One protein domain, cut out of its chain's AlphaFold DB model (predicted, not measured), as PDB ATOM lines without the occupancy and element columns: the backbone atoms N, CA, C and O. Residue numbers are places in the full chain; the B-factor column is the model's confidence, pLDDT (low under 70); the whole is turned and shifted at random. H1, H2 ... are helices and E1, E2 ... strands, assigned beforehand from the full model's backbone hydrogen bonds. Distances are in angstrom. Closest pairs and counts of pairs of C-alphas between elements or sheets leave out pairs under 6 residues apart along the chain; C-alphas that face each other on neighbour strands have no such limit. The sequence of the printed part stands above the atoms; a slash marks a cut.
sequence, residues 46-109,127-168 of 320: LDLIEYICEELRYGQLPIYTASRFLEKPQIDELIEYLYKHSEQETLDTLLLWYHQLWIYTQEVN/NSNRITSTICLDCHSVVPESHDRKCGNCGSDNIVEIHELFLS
ATOM      1  N   LEU A  46      27.391  31.745 -48.344       94.25
ATOM      2  CA  LEU A  46      28.724  31.250 -48.671       94.25
ATOM      3  C   LEU A  46      28.925  29.809 -48.186       94.25
ATOM      4  O   LEU A  46      29.382  28.987 -48.970       94.25
ATOM      5  N   ASP A  47      28.506  29.484 -46.960       92.38
ATOM      6  CA  ASP A  47      28.635  28.129 -46.405       92.38
ATOM      7  C   ASP A  47      27.874  27.097 -47.261       92.38
ATOM      8  O   ASP A  47      28.374  26.005 -47.533       92.38
ATOM      9  N   LEU A  48      26.687  27.457 -47.774       93.69
ATOM     10  CA  LEU A  48      25.962  26.605 -48.720       93.69
ATOM     11  C   LEU A  48      26.700  26.459 -50.064       93.69
ATOM     12  O   LEU A  48      26.716  25.374 -50.640       93.69
ATOM     13  N   ILE A  49      27.291  27.533 -50.596       95.06
ATOM     14  CA  ILE A  49      28.074  27.455 -51.838       95.06
ATOM     15  C   ILE A  49      29.297  26.553 -51.652       95.06
ATOM     16  O   ILE A  49      29.577  25.742 -52.534       95.06
ATOM     17  N   GLU A  50      29.994  26.658 -50.520       93.19
ATOM     18  CA  GLU A  50      31.138  25.806 -50.183       93.19
ATOM     19  C   GLU A  50      30.712  24.337 -50.095       93.19
ATOM     20  O   GLU A  50      31.323  23.499 -50.757       93.19
ATOM     21  N   TYR A  51      29.588  24.040 -49.430       93.00
ATOM     22  CA  TYR A  51      28.998  22.697 -49.419       93.00
ATOM     23  C   TYR A  51      28.766  22.148 -50.829       93.00
ATOM     24  O   TYR A  51      29.178  21.036 -51.161       93.00
ATOM     25  N   ILE A  52      28.121  22.939 -51.692       95.19
ATOM     26  CA  ILE A  52      27.816  22.514 -53.061       95.19
ATOM     27  C   ILE A  52      29.108  22.287 -53.860       95.19
ATOM     28  O   ILE A  52      29.192  21.345 -54.653       95.19
ATOM     29  N   CYS A  53      30.112  23.147 -53.680       94.94
ATOM     30  CA  CYS A  53      31.399  23.019 -54.357       94.94
ATOM     31  C   CYS A  53      32.159  21.765 -53.908       94.94
ATOM     32  O   CYS A  53      32.644  21.020 -54.760       94.94
ATOM     33  N   GLU A  54      32.249  21.532 -52.601       92.69
ATOM     34  CA  GLU A  54      33.129  20.528 -51.996       92.69
ATOM     35  C   GLU A  54      32.468  19.153 -51.920       92.69
ATOM     36  O   GLU A  54      32.978  18.187 -52.489       92.69
ATOM     37  N   GLU A  55      31.299  19.076 -51.291       93.25
ATOM     38  CA  GLU A  55      30.623  17.807 -51.012       93.25
ATOM     39  C   GLU A  55      29.777  17.347 -52.199       93.25
ATOM     40  O   GLU A  55      29.724  16.160 -52.520       93.25
ATOM     41  N   LEU A  56      29.159  18.293 -52.915       94.62
ATOM     42  CA  LEU A  56      28.309  17.984 -54.072       94.62
ATOM     43  C   LEU A  56      29.029  18.117 -55.416       94.62
ATOM     44  O   LEU A  56      28.393  18.053 -56.475       94.62
ATOM     45  N   ARG A  57      30.360  18.275 -55.385       94.81
ATOM     46  CA  ARG A  57      31.240  18.346 -56.561       94.81
ATOM     47  C   ARG A  57      30.756  19.379 -57.577       94.81
ATOM     48  O   ARG A  57      30.533  19.061 -58.747       94.81
ATOM     49  N   TYR A  58      30.565  20.614 -57.123       94.19
ATOM     50  CA  TYR A  58      30.042  21.726 -57.925       94.19
ATOM     51  C   TYR A  58      28.635  21.456 -58.492       94.19
ATOM     52  O   TYR A  58      28.311  21.868 -59.607       94.19
ATOM     53  N   GLY A  59      27.801  20.737 -57.734       92.62
ATOM     54  CA  GLY A  59      26.435  20.380 -58.124       92.62
ATOM     55  C   GLY A  59      26.331  19.240 -59.140       92.62
ATOM     56  O   GLY A  59      25.342  19.164 -59.870       92.62
ATOM     57  N   GLN A  60      27.341  18.366 -59.232       93.62
ATOM     58  CA  GLN A  60      27.203  17.083 -59.941       93.62
ATOM     59  C   GLN A  60      26.287  16.117 -59.186       93.62
ATOM     60  O   GLN A  60      25.654  15.270 -59.812       93.62
ATOM     61  N   LEU A  61      26.231  16.250 -57.860       94.50
ATOM     62  CA  LEU A  61      25.304  15.530 -56.998       94.50
ATOM     63  C   LEU A  61      24.070  16.397 -56.690       94.50
ATOM     64  O   LEU A  61      24.174  17.630 -56.707       94.50
ATOM     65  N   PRO A  62      22.909  15.770 -56.434       94.88
ATOM     66  CA  PRO A  62      21.695  16.490 -56.080       94.88
ATOM     67  C   PRO A  62      21.817  17.227 -54.743       94.88
ATOM     68  O   PRO A  62      22.572  16.837 -53.853       94.88
ATOM     69  N   ILE A  63      21.019  18.284 -54.602       96.19
ATOM     70  CA  ILE A  63      20.830  19.027 -53.353       96.19
ATOM     71  C   ILE A  63      19.475  18.625 -52.776       96.19
ATOM     72  O   ILE A  63      18.476  18.662 -53.494       96.19
ATOM     73  N   TYR A  64      19.412  18.317 -51.482       95.25
ATOM     74  CA  TYR A  64      18.151  17.954 -50.832       95.25
ATOM     75  C   TYR A  64      17.571  19.133 -50.047       95.25
ATOM     76  O   TYR A  64      18.282  19.864 -49.362       95.25
ATOM     77  N   THR A  65      16.265  19.343 -50.141       94.94
ATOM     78  CA  THR A  65      15.524  20.337 -49.347       94.94
ATOM     79  C   THR A  65      14.180  19.752 -48.934       94.94
ATOM     80  O   THR A  65      13.865  18.624 -49.291       94.94
ATOM     81  N   ALA A  66      13.366  20.504 -48.197       95.25
ATOM     82  CA  ALA A  66      12.032  20.061 -47.815       95.25
ATOM     83  C   ALA A  66      10.980  21.165 -47.941       95.25
ATOM     84  O   ALA A  66      11.295  22.359 -48.021       95.25
ATOM     85  N   SER A  67       9.702  20.789 -47.937       94.50
ATOM     86  CA  SER A  67       8.576  21.732 -47.947       94.50
ATOM     87  C   SER A  67       8.562  22.647 -46.715       94.50
ATOM     88  O   SER A  67       8.121  23.795 -46.810       94.50
ATOM     89  N   ARG A  68       9.129  22.192 -45.588       94.88
ATOM     90  CA  ARG A  68       9.304  22.959 -44.347       94.88
ATOM     91  C   ARG A  68      10.502  22.475 -43.533       94.88
ATOM     92  O   ARG A  68      10.969  21.356 -43.710       94.88
ATOM     93  N   PHE A  69      10.975  23.338 -42.638       95.62
ATOM     94  CA  PHE A  69      12.042  23.015 -41.697       95.62
ATOM     95  C   PHE A  69      11.525  22.070 -40.608       95.62
ATOM     96  O   PHE A  69      10.397  22.244 -40.142       95.62
ATOM     97  N   LEU A  70      12.358  21.115 -40.200       95.06
ATOM     98  CA  LEU A  70      12.114  20.243 -39.056       95.06
ATOM     99  C   LEU A  70      13.230  20.440 -38.035       95.06
ATOM    100  O   LEU A  70      14.408  20.482 -38.395       95.06
ATOM    101  N   GLU A  71      12.851  20.548 -36.766       94.12
ATOM    102  CA  GLU A  71      13.819  20.601 -35.675       94.12
ATOM    103  C   GLU A  71      14.511  19.244 -35.519       94.12
ATOM    104  O   GLU A  71      13.925  18.195 -35.805       94.12
ATOM    105  N   LYS A  72      15.751  19.249 -35.019       92.81
ATOM    106  CA  LYS A  72      16.561  18.029 -34.893       92.81
ATOM    107  C   LYS A  72      15.827  16.863 -34.202       92.81
ATOM    108  O   LYS A  72      15.863  15.776 -34.771       92.81
ATOM    109  N   PRO A  73      15.120  17.049 -33.065       94.50
ATOM    110  CA  PRO A  73      14.410  15.944 -32.413       94.50
ATOM    111  C   PRO A  73      13.357  15.293 -33.314       94.50
ATOM    112  O   PRO A  73      13.235  14.076 -33.326       94.50
ATOM    113  N   GLN A  74      12.652  16.088 -34.125       94.25
ATOM    114  CA  GLN A  74      11.642  15.568 -35.051       94.25
ATOM    115  C   GLN A  74      12.288  14.722 -36.151       94.25
ATOM    116  O   GLN A  74      11.754  13.688 -36.533       94.25
ATOM    117  N   ILE A  75      13.446  15.147 -36.666       94.38
ATOM    118  CA  ILE A  75      14.173  14.366 -37.673       94.38
ATOM    119  C   ILE A  75      14.741  13.082 -37.060       94.38
ATOM    120  O   ILE A  75      14.648  12.029 -37.684       94.38
ATOM    121  N   ASP A  76      15.295  13.150 -35.847       94.69
ATOM    122  CA  ASP A  76      15.829  11.977 -35.149       94.69
ATOM    123  C   ASP A  76      14.723  10.919 -34.918       94.69
ATOM    124  O   ASP A  76      14.938   9.736 -35.190       94.69
ATOM    125  N   GLU A  77      13.519  11.342 -34.506       94.75
ATOM    126  CA  GLU A  77      12.342  10.468 -34.356       94.75
ATOM    127  C   GLU A  77      11.919   9.822 -35.686       94.75
ATOM    128  O   GLU A  77      11.623   8.622 -35.731       94.75
ATOM    129  N   LEU A  78      11.930  10.588 -36.784       95.25
ATOM    130  CA  LEU A  78      11.640  10.066 -38.121       95.25
ATOM    131  C   LEU A  78      12.681   9.039 -38.577       95.25
ATOM    132  O   LEU A  78      12.308   7.985 -39.090       95.25
ATOM    133  N   ILE A  79      13.973   9.313 -38.373       95.62
ATOM    134  CA  ILE A  79      15.067   8.388 -38.704       95.62
ATOM    135  C   ILE A  79      14.880   7.066 -37.954       95.62
ATOM    136  O   ILE A  79      14.928   5.997 -38.566       95.62
ATOM    137  N   GLU A  80      14.630   7.125 -36.642       95.75
ATOM    138  CA  GLU A  80      14.420   5.931 -35.820       95.75
ATOM    139  C   GLU A  80      13.200   5.131 -36.290       95.75
ATOM    140  O   GLU A  80      13.261   3.900 -36.392       95.75
ATOM    141  N   TYR A  81      12.098   5.816 -36.601       94.81
ATOM    142  CA  TYR A  81      10.890   5.171 -37.096       94.81
ATOM    143  C   TYR A  81      11.132   4.462 -38.432       94.81
ATOM    144  O   TYR A  81      10.845   3.268 -38.541       94.81
ATOM    145  N   LEU A  82      11.678   5.166 -39.429       94.69
ATOM    146  CA  LEU A  82      11.904   4.620 -40.771       94.69
ATOM    147  C   LEU A  82      12.884   3.442 -40.740       94.69
ATOM    148  O   LEU A  82      12.657   2.435 -41.410       94.69
ATOM    149  N   TYR A  83      13.916   3.518 -39.893       95.19
ATOM    150  CA  TYR A  83      14.851   2.416 -39.673       95.19
ATOM    151  C   TYR A  83      14.159   1.170 -39.103       95.19
ATOM    152  O   TYR A  83      14.331   0.070 -39.626       95.19
ATOM    153  N   LYS A  84      13.325   1.324 -38.064       95.25
ATOM    154  CA  LYS A  84      12.599   0.197 -37.444       95.25
ATOM    155  C   LYS A  84      11.579  -0.454 -38.377       95.25
ATOM    156  O   LYS A  84      11.312  -1.646 -38.237       95.25
ATOM    157  N   HIS A  85      11.013   0.313 -39.305       92.31
ATOM    158  CA  HIS A  85       9.975  -0.153 -40.225       92.31
ATOM    159  C   HIS A  85      10.517  -0.546 -41.608       92.31
ATOM    160  O   HIS A  85       9.735  -0.889 -42.486       92.31
ATOM    161  N   SER A  86      11.844  -0.595 -41.785       91.19
ATOM    162  CA  SER A  86      12.509  -0.988 -43.042       91.19
ATOM    163  C   SER A  86      12.160  -0.107 -44.257       91.19
ATOM    164  O   SER A  86      12.196  -0.580 -45.392       91.19
ATOM    165  N   GLU A  87      11.871   1.180 -44.044       91.50
ATOM    166  CA  GLU A  87      11.546   2.156 -45.101       91.50
ATOM    167  C   GLU A  87      12.827   2.760 -45.714       91.50
ATOM    168  O   GLU A  87      13.088   3.961 -45.618       91.50
ATOM    169  N   GLN A  88      13.683   1.906 -46.289       92.88
ATOM    170  CA  GLN A  88      15.080   2.248 -46.596       92.88
ATOM    171  C   GLN A  88      15.245   3.414 -47.586       92.88
ATOM    172  O   GLN A  88      16.074   4.285 -47.354       92.88
ATOM    173  N   GLU A  89      14.460   3.470 -48.665       91.81
ATOM    174  CA  GLU A  89      14.589   4.525 -49.688       91.81
ATOM    175  C   GLU A  89      14.273   5.922 -49.119       91.81
ATOM    176  O   GLU A  89      14.998   6.898 -49.352       91.81
ATOM    177  N   THR A  90      13.211   6.015 -48.317       93.00
ATOM    178  CA  THR A  90      12.838   7.251 -47.621       93.00
ATOM    179  C   THR A  90      13.843   7.600 -46.528       93.00
ATOM    180  O   THR A  90      14.184   8.773 -46.368       93.00
ATOM    181  N   LEU A  91      14.348   6.599 -45.802       95.44
ATOM    182  CA  LEU A  91      15.399   6.790 -44.807       95.44
ATOM    183  C   LEU A  91      16.670   7.369 -45.442       95.44
ATOM    184  O   LEU A  91      17.189   8.359 -44.934       95.44
ATOM    185  N   ASP A  92      17.140   6.816 -46.560       95.25
ATOM    186  CA  ASP A  92      18.342   7.292 -47.257       95.25
ATOM    187  C   ASP A  92      18.187   8.755 -47.692       95.25
ATOM    188  O   ASP A  92      19.064   9.589 -47.453       95.25
ATOM    189  N   THR A  93      17.025   9.099 -48.250       93.81
ATOM    190  CA  THR A  93      16.685  10.473 -48.643       93.81
ATOM    191  C   THR A  93      16.672  11.426 -47.440       93.81
ATOM    192  O   THR A  93      17.235  12.524 -47.498       93.81
ATOM    193  N   LEU A  94      16.059  11.010 -46.326       95.25
ATOM    194  CA  LEU A  94      16.028  11.787 -45.087       95.25
ATOM    195  C   LEU A  94      17.435  11.983 -44.511       95.25
ATOM    196  O   LEU A  94      17.756  13.082 -44.062       95.25
ATOM    197  N   LEU A  95      18.286  10.955 -44.555       95.56
ATOM    198  CA  LEU A  95      19.667  11.018 -44.077       95.56
ATOM    199  C   LEU A  95      20.531  11.963 -44.919       95.56
ATOM    200  O   LEU A  95      21.338  12.700 -44.355       95.56
ATOM    201  N   LEU A  96      20.340  12.005 -46.241       94.44
ATOM    202  CA  LEU A  96      21.026  12.962 -47.119       94.44
ATOM    203  C   LEU A  96      20.635  14.407 -46.786       94.44
ATOM    204  O   LEU A  96      21.499  15.276 -46.640       94.44
ATOM    205  N   TRP A  97      19.338  14.662 -46.594       94.31
ATOM    206  CA  TRP A  97      18.856  15.975 -46.170       94.31
ATOM    207  C   TRP A  97      19.343  16.349 -44.759       94.31
ATOM    208  O   TRP A  97      19.778  17.482 -44.530       94.31
ATOM    209  N   TYR A  98      19.344  15.394 -43.825       93.81
ATOM    210  CA  TYR A  98      19.865  15.566 -42.470       93.81
ATOM    211  C   TYR A  98      21.355  15.913 -42.466       93.81
ATOM    212  O   TYR A  98      21.758  16.871 -41.805       93.81
ATOM    213  N   HIS A  99      22.168  15.182 -43.234       91.06
ATOM    214  CA  HIS A  99      23.603  15.425 -43.348       91.06
ATOM    215  C   HIS A  99      23.893  16.856 -43.812       91.06
ATOM    216  O   HIS A  99      24.694  17.564 -43.198       91.06
ATOM    217  N   GLN A 100      23.180  17.303 -44.847       90.62
ATOM    218  CA  GLN A 100      23.314  18.644 -45.407       90.62
ATOM    219  C   GLN A 100      22.980  19.754 -44.400       90.62
ATOM    220  O   GLN A 100      23.636  20.795 -44.402       90.62
ATOM    221  N   LEU A 101      21.956  19.563 -43.561       91.00
ATOM    222  CA  LEU A 101      21.501  20.594 -42.625       91.00
ATOM    223  C   LEU A 101      22.186  20.569 -41.262       91.00
ATOM    224  O   LEU A 101      22.294  21.635 -40.665       91.00
ATOM    225  N   TRP A 102      22.588  19.402 -40.755       87.06
ATOM    226  CA  TRP A 102      23.026  19.241 -39.362       87.06
ATOM    227  C   TRP A 102      24.464  18.743 -39.206       87.06
ATOM    228  O   TRP A 102      25.090  19.043 -38.192       87.06
ATOM    229  N   ILE A 103      24.992  17.974 -40.165       79.62
ATOM    230  CA  ILE A 103      26.330  17.368 -40.039       79.62
ATOM    231  C   ILE A 103      27.397  18.243 -40.684       79.62
ATOM    232  O   ILE A 103      28.458  18.425 -40.093       79.62
ATOM    233  N   TYR A 104      27.139  18.776 -41.878       76.44
ATOM    234  CA  TYR A 104      28.123  19.597 -42.586       76.44
ATOM    235  C   TYR A 104      28.316  20.974 -41.933       76.44
ATOM    236  O   TYR A 104      29.401  21.544 -41.904       76.44
ATOM    237  N   THR A 105      27.245  21.503 -41.364       67.19
ATOM    238  CA  THR A 105      27.081  22.892 -40.938       67.19
ATOM    239  C   THR A 105      27.288  23.060 -39.430       67.19
ATOM    240  O   THR A 105      26.648  23.919 -38.840       67.19
ATOM    241  N   GLN A 106      28.145  22.261 -38.779       68.81
ATOM    242  CA  GLN A 106      28.212  22.133 -37.302       68.81
ATOM    243  C   GLN A 106      28.334  23.461 -36.527       68.81
ATOM    244  O   GLN A 106      27.950  23.532 -35.363       68.81
ATOM    245  N   GLU A 107      28.838  24.519 -37.166       72.12
ATOM    246  CA  GLU A 107      29.021  25.861 -36.590       72.12
ATOM    247  C   GLU A 107      27.942  26.878 -37.020       72.12
ATOM    248  O   GLU A 107      28.029  28.079 -36.752       72.12
ATOM    249  N   VAL A 108      26.916  26.417 -37.726       80.56
ATOM    250  CA  VAL A 108      25.909  27.234 -38.397       80.56
ATOM    251  C   VAL A 108      24.514  26.798 -37.970       80.56
ATOM    252  O   VAL A 108      24.222  25.613 -37.864       80.56
ATOM    253  N   ASN A 109      23.616  27.767 -37.772       88.50
ATOM    254  CA  ASN A 109      22.215  27.476 -37.513       88.50
ATOM    255  C   ASN A 109      21.568  26.808 -38.750       88.50
ATOM    256  O   ASN A 109      21.432  27.461 -39.792       88.50
ATOM    257  N   ASN A 127      17.163  23.460 -62.315       90.31
ATOM    258  CA  ASN A 127      16.465  23.080 -63.554       90.31
ATOM    259  C   ASN A 127      15.465  21.930 -63.371       90.31
ATOM    260  O   ASN A 127      14.602  21.736 -64.224       90.31
ATOM    261  N   SER A 128      15.587  21.177 -62.282       87.44
ATOM    262  CA  SER A 128      14.704  20.073 -61.930       87.44
ATOM    263  C   SER A 128      14.510  20.046 -60.421       87.44
ATOM    264  O   SER A 128      15.471  20.209 -59.667       87.44
ATOM    265  N   ASN A 129      13.260  19.857 -60.013       89.38
ATOM    266  CA  ASN A 129      12.837  19.702 -58.631       89.38
ATOM    267  C   ASN A 129      11.847  18.534 -58.595       89.38
ATOM    268  O   ASN A 129      10.794  18.605 -59.235       89.38
ATOM    269  N   ARG A 130      12.217  17.459 -57.903       91.75
ATOM    270  CA  ARG A 130      11.417  16.242 -57.786       91.75
ATOM    271  C   ARG A 130      11.123  15.968 -56.319       91.75
ATOM    272  O   ARG A 130      12.039  15.992 -55.505       91.75
ATOM    273  N   ILE A 131       9.875  15.637 -56.002       91.31
ATOM    274  CA  ILE A 131       9.532  15.074 -54.695       91.31
ATOM    275  C   ILE A 131      10.055  13.635 -54.669       91.31
ATOM    276  O   ILE A 131       9.704  12.818 -55.519       91.31
ATOM    277  N   THR A 132      10.949  13.334 -53.734       91.56
ATOM    278  CA  THR A 132      11.534  11.992 -53.579       91.56
ATOM    279  C   THR A 132      10.930  11.234 -52.416       91.56
ATOM    280  O   THR A 132      10.974  10.009 -52.380       91.56
ATOM    281  N   SER A 133      10.372  11.941 -51.439       91.94
ATOM    282  CA  SER A 133       9.745  11.327 -50.278       91.94
ATOM    283  C   SER A 133       8.705  12.254 -49.680       91.94
ATOM    284  O   SER A 133       8.935  13.455 -49.555       91.94
ATOM    285  N   THR A 134       7.594  11.676 -49.247       93.06
ATOM    286  CA  THR A 134       6.517  12.387 -48.563       93.06
ATOM    287  C   THR A 134       6.217  11.645 -47.271       93.06
ATOM    288  O   THR A 134       5.928  10.452 -47.294       93.06
ATOM    289  N   ILE A 135       6.321  12.322 -46.129       93.38
ATOM    290  CA  ILE A 135       6.249  11.693 -44.805       93.38
ATOM    291  C   ILE A 135       5.195  12.408 -43.967       93.38
ATOM    292  O   ILE A 135       5.183  13.637 -43.876       93.38
ATOM    293  N   CYS A 136       4.306  11.650 -43.329       92.81
ATOM    294  CA  CYS A 136       3.394  12.201 -42.333       92.81
ATOM    295  C   CYS A 136       4.127  12.391 -41.002       92.81
ATOM    296  O   CYS A 136       4.633  11.428 -40.445       92.81
ATOM    297  N   LEU A 137       4.142  13.601 -40.453       93.00
ATOM    298  CA  LEU A 137       4.817  13.888 -39.186       93.00
ATOM    299  C   LEU A 137       4.053  13.389 -37.950       93.00
ATOM    300  O   LEU A 137       4.657  13.281 -36.895       93.00
ATOM    301  N   ASP A 138       2.757  13.073 -38.059       92.62
ATOM    302  CA  ASP A 138       1.961  12.628 -36.900       92.62
ATOM    303  C   ASP A 138       2.029  11.113 -36.671       92.62
ATOM    304  O   ASP A 138       1.930  10.646 -35.539       92.62
ATOM    305  N   CYS A 139       2.162  10.327 -37.744       91.31
ATOM    306  CA  CYS A 139       2.228   8.860 -37.661       91.31
ATOM    307  C   CYS A 139       3.454   8.255 -38.356       91.31
ATOM    308  O   CYS A 139       3.548   7.036 -38.462       91.31
ATOM    309  N   HIS A 140       4.356   9.098 -38.865       92.31
ATOM    310  CA  HIS A 140       5.628   8.748 -39.511       92.31
ATOM    311  C   HIS A 140       5.521   7.851 -40.756       92.31
ATOM    312  O   HIS A 140       6.535   7.443 -41.317       92.31
ATOM    313  N   SER A 141       4.305   7.577 -41.241       89.12
ATOM    314  CA  SER A 141       4.087   6.785 -42.448       89.12
ATOM    315  C   SER A 141       4.615   7.502 -43.689       89.12
ATOM    316  O   SER A 141       4.339   8.697 -43.875       89.12
ATOM    317  N   VAL A 142       5.242   6.745 -44.587       89.12
ATOM    318  CA  VAL A 142       5.503   7.182 -45.960       89.12
ATOM    319  C   VAL A 142       4.165   7.325 -46.689       89.12
ATOM    320  O   VAL A 142       3.329   6.421 -46.683       89.12
ATOM    321  N   VAL A 143       3.930   8.498 -47.267       85.44
ATOM    322  CA  VAL A 143       2.715   8.822 -48.013       85.44
ATOM    323  C   VAL A 143       3.034   8.667 -49.502       85.44
ATOM    324  O   VAL A 143       3.978   9.297 -49.976       85.44
ATOM    325  N   PRO A 144       2.279   7.854 -50.261       78.00
ATOM    326  CA  PRO A 144       2.434   7.788 -51.712       78.00
ATOM    327  C   PRO A 144       2.244   9.175 -52.338       78.00
ATOM    328  O   PRO A 144       1.430   9.956 -51.838       78.00
ATOM    329  N   GLU A 145       2.922   9.472 -53.453       66.69
ATOM    330  CA  GLU A 145       2.583  10.642 -54.275       66.69
ATOM    331  C   GLU A 145       1.100  10.550 -54.661       66.69
ATOM    332  O   GLU A 145       0.695   9.761 -55.513       66.69
ATOM    333  N   SER A 146       0.259  11.330 -53.987       55.59
ATOM    334  CA  SER A 146      -1.171  11.394 -54.250       55.59
ATOM    335  C   SER A 146      -1.609  12.851 -54.246       55.59
ATOM    336  O   SER A 146      -1.022  13.694 -53.569       55.59
ATOM    337  N   HIS A 147      -2.634  13.169 -55.035       55.09
ATOM    338  CA  HIS A 147      -3.152  14.535 -55.138       55.09
ATOM    339  C   HIS A 147      -3.817  15.031 -53.839       55.09
ATOM    340  O   HIS A 147      -4.048  16.235 -53.698       55.09
ATOM    341  N   ASP A 148      -4.090  14.132 -52.889       65.12
ATOM    342  CA  ASP A 148      -4.661  14.461 -51.589       65.12
ATOM    343  C   ASP A 148      -3.552  14.788 -50.584       65.12
ATOM    344  O   ASP A 148      -2.727  13.954 -50.226       65.12
ATOM    345  N   ARG A 149      -3.560  16.021 -50.064       73.19
ATOM    346  CA  ARG A 149      -2.594  16.517 -49.062       73.19
ATOM    347  C   ARG A 149      -2.783  15.913 -47.660       73.19
ATOM    348  O   ARG A 149      -2.489  16.575 -46.668       73.19
ATOM    349  N   LYS A 150      -3.332  14.703 -47.548       86.75
ATOM    350  CA  LYS A 150      -3.621  14.035 -46.274       86.75
ATOM    351  C   LYS A 150      -3.016  12.642 -46.240       86.75
ATOM    352  O   LYS A 150      -3.025  11.912 -47.222       86.75
ATOM    353  N   CYS A 151      -2.528  12.260 -45.070       88.31
ATOM    354  CA  CYS A 151      -2.021  10.932 -44.798       88.31
ATOM    355  C   CYS A 151      -3.164   9.910 -44.855       88.31
ATOM    356  O   CYS A 151      -4.120  10.006 -44.086       88.31
ATOM    357  N   GLY A 152      -3.040   8.892 -45.708       85.56
ATOM    358  CA  GLY A 152      -4.021   7.802 -45.782       85.56
ATOM    359  C   GLY A 152      -4.107   6.940 -44.513       85.56
ATOM    360  O   GLY A 152      -5.124   6.291 -44.299       85.56
ATOM    361  N   ASN A 153      -3.073   6.950 -43.660       88.00
ATOM    362  CA  ASN A 153      -3.013   6.142 -42.438       88.00
ATOM    363  C   ASN A 153      -3.713   6.806 -41.237       88.00
ATOM    364  O   ASN A 153      -4.475   6.156 -40.529       88.00
ATOM    365  N   CYS A 154      -3.482   8.105 -41.002       91.06
ATOM    366  CA  CYS A 154      -4.030   8.823 -39.837       91.06
ATOM    367  C   CYS A 154      -4.949  10.009 -40.181       91.06
ATOM    368  O   CYS A 154      -5.501  10.636 -39.282       91.06
ATOM    369  N   GLY A 155      -5.113  10.349 -41.463       88.75
ATOM    370  CA  GLY A 155      -5.940  11.471 -41.924       88.75
ATOM    371  C   GLY A 155      -5.329  12.865 -41.728       88.75
ATOM    372  O   GLY A 155      -5.953  13.852 -42.131       88.75
ATOM    373  N   SER A 156      -4.134  12.960 -41.138       91.00
ATOM    374  CA  SER A 156      -3.432  14.224 -40.888       91.00
ATOM    375  C   SER A 156      -2.928  14.882 -42.175       91.00
ATOM    376  O   SER A 156      -2.450  14.199 -43.080       91.00
ATOM    377  N   ASP A 157      -2.990  16.211 -42.244       90.31
ATOM    378  CA  ASP A 157      -2.357  17.041 -43.278       90.31
ATOM    379  C   ASP A 157      -0.950  17.525 -42.878       90.31
ATOM    380  O   ASP A 157      -0.295  18.264 -43.618       90.31
ATOM    381  N   ASN A 158      -0.447  17.073 -41.724       92.44
ATOM    382  CA  ASN A 158       0.880  17.389 -41.220       92.44
ATOM    383  C   ASN A 158       1.952  16.592 -41.988       92.44
ATOM    384  O   ASN A 158       2.578  15.683 -41.455       92.44
ATOM    385  N   ILE A 159       2.182  16.944 -43.255       91.81
ATOM    386  CA  ILE A 159       3.086  16.243 -44.178       91.81
ATOM    387  C   ILE A 159       4.363  17.048 -44.463       91.81
ATOM    388  O   ILE A 159       4.326  18.275 -44.578       91.81
ATOM    389  N   VAL A 160       5.512  16.384 -44.538       94.12
ATOM    390  CA  VAL A 160       6.756  16.952 -45.070       94.12
ATOM    391  C   VAL A 160       7.078  16.281 -46.401       94.12
ATOM    392  O   VAL A 160       6.997  15.063 -46.522       94.12
ATOM    393  N   GLU A 161       7.420  17.084 -47.399       94.25
ATOM    394  CA  GLU A 161       7.892  16.614 -48.702       94.25
ATOM    395  C   GLU A 161       9.390  16.898 -48.751       94.25
ATOM    396  O   GLU A 161       9.800  18.022 -48.454       94.25
ATOM    397  N   ILE A 162      10.198  15.897 -49.085       94.94
ATOM    398  CA  ILE A 162      11.630  16.043 -49.337       94.94
ATOM    399  C   ILE A 162      11.820  16.123 -50.845       94.94
ATOM    400  O   ILE A 162      11.280  15.318 -51.606       94.94
ATOM    401  N   HIS A 163      12.549  17.145 -51.265       94.75
ATOM    402  CA  HIS A 163      12.768  17.489 -52.656       94.75
ATOM    403  C   HIS A 163      14.228  17.271 -53.026       94.75
ATOM    404  O   HIS A 163      15.133  17.683 -52.296       94.75
ATOM    405  N   GLU A 164      14.438  16.705 -54.202       95.81
ATOM    406  CA  GLU A 164      15.730  16.570 -54.851       95.81
ATOM    407  C   GLU A 164      15.872  17.641 -55.936       95.81
ATOM    408  O   GLU A 164      15.055  17.737 -56.859       95.81
ATOM    409  N   LEU A 165      16.904  18.474 -55.803       96.38
ATOM    410  CA  LEU A 165      17.170  19.604 -56.681       96.38
ATOM    411  C   LEU A 165      18.421  19.352 -57.516       96.38
ATOM    412  O   LEU A 165      19.483  19.016 -56.986       96.38
ATOM    413  N   PHE A 166      18.326  19.636 -58.812       96.69
ATOM    414  CA  PHE A 166      19.468  19.601 -59.721       96.69
ATOM    415  C   PHE A 166      19.804  21.004 -60.210       96.69
ATOM    416  O   PHE A 166      18.933  21.766 -60.640       96.69
ATOM    417  N   LEU A 167      21.089  21.355 -60.145       97.38
ATOM    418  CA  LEU A 167      21.571  22.602 -60.721       97.38
ATOM    419  C   LEU A 167      21.604  22.506 -62.249       97.38
ATOM    420  O   LEU A 167      21.943  21.478 -62.835       97.38
ATOM    421  N   SER A 168      21.290  23.618 -62.897       97.19
ATOM    422  CA  SER A 168      21.511  23.815 -64.328       97.19
ATOM    423  C   SER A 168      23.009  23.865 -64.667       97.19
ATOM    424  O   SER A 168      23.831  24.267 -63.845       97.19
TER     425      SER A 168
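What this domain is: This is residues 46 to 109 and 127 to 168 of the 320 residues of an uncharacterized protein of Thermococci archaeon (UniProt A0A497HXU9). A small twisted sheet of three strands has helix H3 laid across one face, and H2 folds back beside H3 as a helical hairpin; H1 sits at one end of the long axis, and the loop of residues 137 to 158 makes the other end. The sheet runs E1, E3, E2, antiparallel throughout, and with H3 it makes two layers, a helix on one face of a sheet. The printed part has 106 residues with three named helices and three named strands, in the order H1 E1 H2 H3 E2 E3, and its class is mixed, helices and strands. It is compact, with a radius of gyration of the C-alphas of 14.3 A and a rounded outline spanning 41 by 29 by 23 A.

How they stand to each other: Begin at residues 46 to 54, helix H1, which is not on the sheet. A short link brings you to E1, residues 63 to 66, an edge strand; the closest C-alphas of H1 and E1 are those of Ile 52 and Ile 63, 7.8 A apart. After a tight link comes H2, residues 72 to 84, not on the sheet, and after another tight link H3, residues 88 to 103. H2 and H3 form a helical hairpin and touch, their closest C-alphas being those of Leu 82 and Leu 91 at 5.8 A, with a shallow tilt of 25 degrees, opposite ways. H1 and H3 are only just apart, at 8.1 A. In H1, H2 and H3 every O i to N i+4 pair is within hydrogen-bond range. Past the cut find E2, residues 127 to 136, an edge strand, and then E3, residues 159 to 167, the inner strand. E2 and E3 form a hairpin, antiparallel at 159 degrees, with N 162 and O 133 2.8 A apart, within hydrogen-bond range. E1 and E3 are antiparallel at 156 degrees, with N 65 and O 163 2.9 A apart, also within range. H3 is on the sheet at a height over the sheet of 8.9 A and runs across the strands, at 83 degrees to E1 on the local plane. Its closest C-alphas to E1 are those of Trp 97 and Tyr 64, 5.1 A apart.

Where its parts are: Find C-alpha 46 at (28.724, 31.250, -48.671), where H1 begins; it is 12.1 A long. E1 measures 10.4 A and H2 18.4 A. H3 runs 20.0 A from C-alpha 88 at (15.080, 2.248, -46.596), with a kink of 28 degrees near residue 97. E2 measures 27.2 A, and E3 runs 25.6 A to C-alpha 167 at (21.571, 22.602, -60.721).

The domain as a whole: The two C-alphas farthest apart are those of Glu 54 and Gly 155, 41.4 A. Residues 110 to 126 are not printed, and C-alphas 109 and 127 stand 27.0 A apart across the cut. The link from E2 to E3, 22 residues, is long. The mean pLDDT of the printed part is 90.4; look for values under 70 at residues 105 to 106 and 145 to 148 of this model.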